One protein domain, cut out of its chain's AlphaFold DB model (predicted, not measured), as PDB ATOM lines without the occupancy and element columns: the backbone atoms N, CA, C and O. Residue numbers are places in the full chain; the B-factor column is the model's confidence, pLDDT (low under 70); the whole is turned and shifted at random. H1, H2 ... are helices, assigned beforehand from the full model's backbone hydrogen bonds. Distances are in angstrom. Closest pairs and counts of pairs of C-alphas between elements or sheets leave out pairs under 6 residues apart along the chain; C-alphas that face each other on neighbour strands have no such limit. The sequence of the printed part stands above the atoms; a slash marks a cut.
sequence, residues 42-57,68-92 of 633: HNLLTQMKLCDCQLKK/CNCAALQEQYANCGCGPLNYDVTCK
ATOM      1  N   HIS A  42     366.850-177.169  33.566       85.96
ATOM      2  CA  HIS A  42     368.068-177.942  33.802       85.96
ATOM      3  C   HIS A  42     368.647-178.489  32.490       85.96
ATOM      4  O   HIS A  42     369.852-178.378  32.242       85.96
ATOM      5  N   ASN A  43     367.793-179.019  31.615       87.27
ATOM      6  CA  ASN A  43     368.168-179.505  30.292       87.27
ATOM      7  C   ASN A  43     368.641-178.352  29.390       87.27
ATOM      8  O   ASN A  43     369.726-178.437  28.818       87.27
ATOM      9  N   LEU A  44     367.903-177.235  29.357       87.58
ATOM     10  CA  LEU A  44     368.302-176.021  28.631       87.58
ATOM     11  C   LEU A  44     369.655-175.472  29.115       87.58
ATOM     12  O   LEU A  44     370.528-175.195  28.295       87.58
ATOM     13  N   LEU A  45     369.875-175.385  30.433       86.90
ATOM     14  CA  LEU A  45     371.164-174.971  31.003       86.90
ATOM     15  C   LEU A  45     372.304-175.937  30.631       86.90
ATOM     16  O   LEU A  45     373.436-175.512  30.406       86.90
ATOM     17  N   THR A  46     372.014-177.238  30.559       84.59
ATOM     18  CA  THR A  46     372.988-178.276  30.189       84.59
ATOM     19  C   THR A  46     373.354-178.202  28.708       84.59
ATOM     20  O   THR A  46     374.538-178.214  28.375       84.59
ATOM     21  N   GLN A  47     372.370-178.041  27.820       84.60
ATOM     22  CA  GLN A  47     372.617-177.791  26.400       84.60
ATOM     23  C   GLN A  47     373.418-176.497  26.196       84.60
ATOM     24  O   GLN A  47     374.348-176.479  25.393       84.60
ATOM     25  N   MET A  48     373.130-175.441  26.967       84.33
ATOM     26  CA  MET A  48     373.828-174.162  26.833       84.33
ATOM     27  C   MET A  48     375.294-174.282  27.240       84.33
ATOM     28  O   MET A  48     376.157-173.884  26.466       84.33
ATOM     29  N   LYS A  49     375.589-174.954  28.363       83.36
ATOM     30  CA  LYS A  49     376.958-175.318  28.776       83.36
ATOM     31  C   LYS A  49     377.726-176.087  27.694       83.36
ATOM     32  O   LYS A  49     378.901-175.807  27.477       83.36
ATOM     33  N   LEU A  50     377.084-177.046  27.021       80.76
ATOM     34  CA  LEU A  50     377.710-177.826  25.945       80.76
ATOM     35  C   LEU A  50     378.026-176.962  24.714       80.76
ATOM     36  O   LEU A  50     379.126-177.048  24.173       80.76
ATOM     37  N   CYS A  51     377.086-176.103  24.313       82.73
ATOM     38  CA  CYS A  51     377.245-175.150  23.213       82.73
ATOM     39  C   CYS A  51     378.384-174.137  23.512       82.73
ATOM     40  O   CYS A  51     379.244-173.887  22.667       82.73
ATOM     41  N   ASP A  52     378.461-173.639  24.754       80.46
ATOM     42  CA  ASP A  52     379.528-172.764  25.272       80.46
ATOM     43  C   ASP A  52     380.925-173.407  25.150       80.46
ATOM     44  O   ASP A  52     381.880-172.784  24.677       80.46
ATOM     45  N   CYS A  53     381.038-174.692  25.515       76.20
ATOM     46  CA  CYS A  53     382.292-175.443  25.418       76.20
ATOM     47  C   CYS A  53     382.752-175.702  23.973       76.20
ATOM     48  O   CYS A  53     383.952-175.864  23.757       76.20
ATOM     49  N   GLN A  54     381.848-175.717  22.985       68.03
ATOM     50  CA  GLN A  54     382.236-175.813  21.569       68.03
ATOM     51  C   GLN A  54     382.736-174.474  21.005       68.03
ATOM     52  O   GLN A  54     383.681-174.457  20.221       68.03
ATOM     53  N   LEU A  55     382.162-173.342  21.429       66.37
ATOM     54  CA  LEU A  55     382.616-172.009  21.005       66.37
ATOM     55  C   LEU A  55     383.961-171.598  21.626       66.37
ATOM     56  O   LEU A  55     384.738-170.870  21.005       66.37
ATOM     57  N   LYS A  56     384.282-172.081  22.831       60.26
ATOM     58  CA  LYS A  56     385.509-171.727  23.570       60.26
ATOM     59  C   LYS A  56     386.709-172.637  23.271       60.26
ATOM     60  O   LYS A  56     387.282-173.219  24.184       60.26
ATOM     61  N   LYS A  57     387.138-172.694  22.001       51.78
ATOM     62  CA  LYS A  57     388.474-173.165  21.545       51.78
ATOM     63  C   LYS A  57     389.050-174.436  22.220       51.78
ATOM     64  O   LYS A  57     390.267-174.551  22.363       51.78
ATOM     65  N   CYS A  68     374.142-176.439  16.754       64.77
ATOM     66  CA  CYS A  68     373.914-175.897  18.090       64.77
ATOM     67  C   CYS A  68     373.814-174.365  18.024       64.77
ATOM     68  O   CYS A  68     374.806-173.643  18.096       64.77
ATOM     69  N   ASN A  69     372.595-173.862  17.828       77.77
ATOM     70  CA  ASN A  69     372.320-172.432  17.783       77.77
ATOM     71  C   ASN A  69     372.219-171.873  19.214       77.77
ATOM     72  O   ASN A  69     371.133-171.838  19.797       77.77
ATOM     73  N   CYS A  70     373.353-171.421  19.767       81.49
ATOM     74  CA  CYS A  70     373.425-170.775  21.084       81.49
ATOM     75  C   CYS A  70     372.374-169.681  21.273       81.49
ATOM     76  O   CYS A  70     371.769-169.607  22.338       81.49
ATOM     77  N   ALA A  71     372.146-168.847  20.253       82.08
ATOM     78  CA  ALA A  71     371.223-167.721  20.346       82.08
ATOM     79  C   ALA A  71     369.774-168.201  20.513       82.08
ATOM     80  O   ALA A  71     369.087-167.748  21.424       82.08
ATOM     81  N   ALA A  72     369.337-169.183  19.718       85.15
ATOM     82  CA  ALA A  72     368.005-169.779  19.861       85.15
ATOM     83  C   ALA A  72     367.821-170.470  21.224       85.15
ATOM     84  O   ALA A  72     366.761-170.375  21.837       85.15
ATOM     85  N   LEU A  73     368.862-171.136  21.730       85.08
ATOM     86  CA  LEU A  73     368.815-171.818  23.021       85.08
ATOM     87  C   LEU A  73     368.804-170.833  24.209       85.08
ATOM     88  O   LEU A  73     368.103-171.053  25.198       85.08
ATOM     89  N   GLN A  74     369.543-169.728  24.099       83.59
ATOM     90  CA  GLN A  74     369.524-168.613  25.046       83.59
ATOM     91  C   GLN A  74     368.160-167.912  25.058       83.59
ATOM     92  O   GLN A  74     367.626-167.628  26.131       83.59
ATOM     93  N   GLU A  75     367.565-167.689  23.886       85.10
ATOM     94  CA  GLU A  75     366.221-167.124  23.749       85.10
ATOM     95  C   GLU A  75     365.157-168.066  24.334       85.10
ATOM     96  O   GLU A  75     364.279-167.623  25.073       85.10
ATOM     97  N   GLN A  76     365.280-169.382  24.126       85.22
ATOM     98  CA  GLN A  76     364.392-170.371  24.741       85.22
ATOM     99  C   GLN A  76     364.517-170.402  26.278       85.22
ATOM    100  O   GLN A  76     363.504-170.515  26.965       85.22
ATOM    101  N   TYR A  77     365.723-170.246  26.840       86.45
ATOM    102  CA  TYR A  77     365.919-170.140  28.295       86.45
ATOM    103  C   TYR A  77     365.296-168.860  28.876       86.45
ATOM    104  O   TYR A  77     364.679-168.901  29.942       86.45
ATOM    105  N   ALA A  78     365.412-167.736  28.158       83.46
ATOM    106  CA  ALA A  78     364.780-166.472  28.527       83.46
ATOM    107  C   ALA A  78     363.242-166.560  28.462       83.46
ATOM    108  O   ALA A  78     362.568-166.175  29.417       83.46
ATOM    109  N   ASN A  79     362.692-167.141  27.389       87.19
ATOM    110  CA  ASN A  79     361.251-167.337  27.206       87.19
ATOM    111  C   ASN A  79     360.649-168.323  28.224       87.19
ATOM    112  O   ASN A  79     359.508-168.145  28.641       87.19
ATOM    113  N   CYS A  80     361.415-169.322  28.675       86.24
ATOM    114  CA  CYS A  80     361.016-170.221  29.763       86.24
ATOM    115  C   CYS A  80     361.095-169.593  31.169       86.24
ATOM    116  O   CYS A  80     360.727-170.248  32.143       86.24
ATOM    117  N   GLY A  81     361.586-168.356  31.315       86.81
ATOM    118  CA  GLY A  81     361.653-167.670  32.610       86.81
ATOM    119  C   GLY A  81     362.650-168.279  33.606       86.81
ATOM    120  O   GLY A  81     362.528-168.046  34.806       86.81
ATOM    121  N   CYS A  82     363.652-169.028  33.133       82.60
ATOM    122  CA  CYS A  82     364.562-169.835  33.957       82.60
ATOM    123  C   CYS A  82     365.552-169.045  34.852       82.60
ATOM    124  O   CYS A  82     366.457-169.635  35.441       82.60
ATOM    125  N   GLY A  83     365.383-167.725  34.981       83.86
ATOM    126  CA  GLY A  83     366.241-166.836  35.769       83.86
ATOM    127  C   GLY A  83     367.447-166.279  34.994       83.86
ATOM    128  O   GLY A  83     367.545-166.436  33.776       83.86
ATOM    129  N   PRO A  84     368.368-165.569  35.671       77.62
ATOM    130  CA  PRO A  84     369.607-165.110  35.056       77.62
ATOM    131  C   PRO A  84     370.565-166.287  34.826       77.62
ATOM    132  O   PRO A  84     370.815-167.082  35.732       77.62
ATOM    133  N   LEU A  85     371.158-166.353  33.632       75.66
ATOM    134  CA  LEU A  85     372.183-167.338  33.285       75.66
ATOM    135  C   LEU A  85     373.433-167.148  34.154       75.66
ATOM    136  O   LEU A  85     374.279-166.300  33.881       75.66
ATOM    137  N   ASN A  86     373.534-167.942  35.218       71.85
ATOM    138  CA  ASN A  86     374.665-167.942  36.134       71.85
ATOM    139  C   ASN A  86     375.172-169.376  36.313       71.85
ATOM    140  O   ASN A  86     374.684-170.137  37.148       71.85
ATOM    141  N   TYR A  87     376.127-169.757  35.468       70.79
ATOM    142  CA  TYR A  87     376.811-171.039  35.531       70.79
ATOM    143  C   TYR A  87     378.307-170.846  35.306       70.79
ATOM    144  O   TYR A  87     378.719-170.103  34.418       70.79
ATOM    145  N   ASP A  88     379.125-171.549  36.088       63.32
ATOM    146  CA  ASP A  88     380.552-171.625  35.799       63.32
ATOM    147  C   ASP A  88     380.805-172.613  34.651       63.32
ATOM    148  O   ASP A  88     380.329-173.757  34.661       63.32
ATOM    149  N   VAL A  89     381.542-172.155  33.639       67.16
ATOM    150  CA  VAL A  89     381.906-172.935  32.450       67.16
ATOM    151  C   VAL A  89     383.210-173.680  32.720       67.16
ATOM    152  O   VAL A  89     384.255-173.404  32.134       67.16
ATOM    153  N   THR A  90     383.145-174.667  33.613       63.23
ATOM    154  CA  THR A  90     384.219-175.652  33.768       63.23
ATOM    155  C   THR A  90     384.080-176.713  32.670       63.23
ATOM    156  O   THR A  90     383.562-177.811  32.890       63.23
ATOM    157  N   CYS A  91     384.539-176.388  31.458       63.61
ATOM    158  CA  CYS A  91     384.660-177.363  30.377       63.61
ATOM    159  C   CYS A  91     385.743-178.385  30.738       63.61
ATOM    160  O   CYS A  91     386.928-178.188  30.464       63.61
ATOM    161  N   LYS A  92     385.335-179.518  31.320       53.77
ATOM    162  CA  LYS A  92     386.150-180.734  31.298       53.77
ATOM    163  C   LYS A  92     386.188-181.229  29.854       53.77
ATOM    164  O   LYS A  92     385.434-182.127  29.490       53.77
TER     165      LYS A  92
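What this domain is: This is residues 42 to 57 and 68 to 92 of the 633 residues of an uncharacterized protein of Onchocerca volvulus (UniProt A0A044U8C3). Two helices, H1 and H2, lie side by side and run opposite ways, and after H2 a loop of 13 residues with no named element, residues 80 to 92, folds back and runs along the long direction of the domain, past H1. The printed part has 41 residues with two named helices, H1 then H2 along the chain, and no named strand; its class is all helix. It is compact, with a radius of gyration of the C-alphas of 9.9 A, and only just elongated, with spans of 28 by 19 by 14 A.

How they stand to each other: H1, residues 42 to 55, and H2, residues 70 to 79, touch, with 10 pairs of C-alphas within 8 A. Their closest C-alphas are those of Cys 51 and Cys 70, 6.2 A apart. Their lines stand at a shallow tilt of 24 degrees, and the two helices run opposite ways. Their centres are 10.9 A apart. In both H1 and H2 every O i to N i+4 pair is within hydrogen-bond range.

Where its parts are: H1 begins at His 42, with its C-alpha at (368.068, -177.942, 33.802), and ends at Leu 55, 20.3 A from first to last C-alpha. H2 runs from Cys 70 to Asn 79, whose C-alpha is at (361.251, -167.337, 27.206), and is 14.1 A long from first to last C-alpha. The stretch after it ends at Lys 92, with its C-alpha at (386.150, -180.734, 31.298).

The domain as a whole: The two C-alphas farthest apart are those of Lys 57 and Gly 81, at 29.5 A. Residues 58 to 67 are not printed, and C-alphas 57 and 68 are 15.2 A apart across this cut, which lies in the link from H1 to H2. The mean pLDDT of the printed part is 77.7; residues 54 to 57, residue 68 and residues 88 to 92 are under 70.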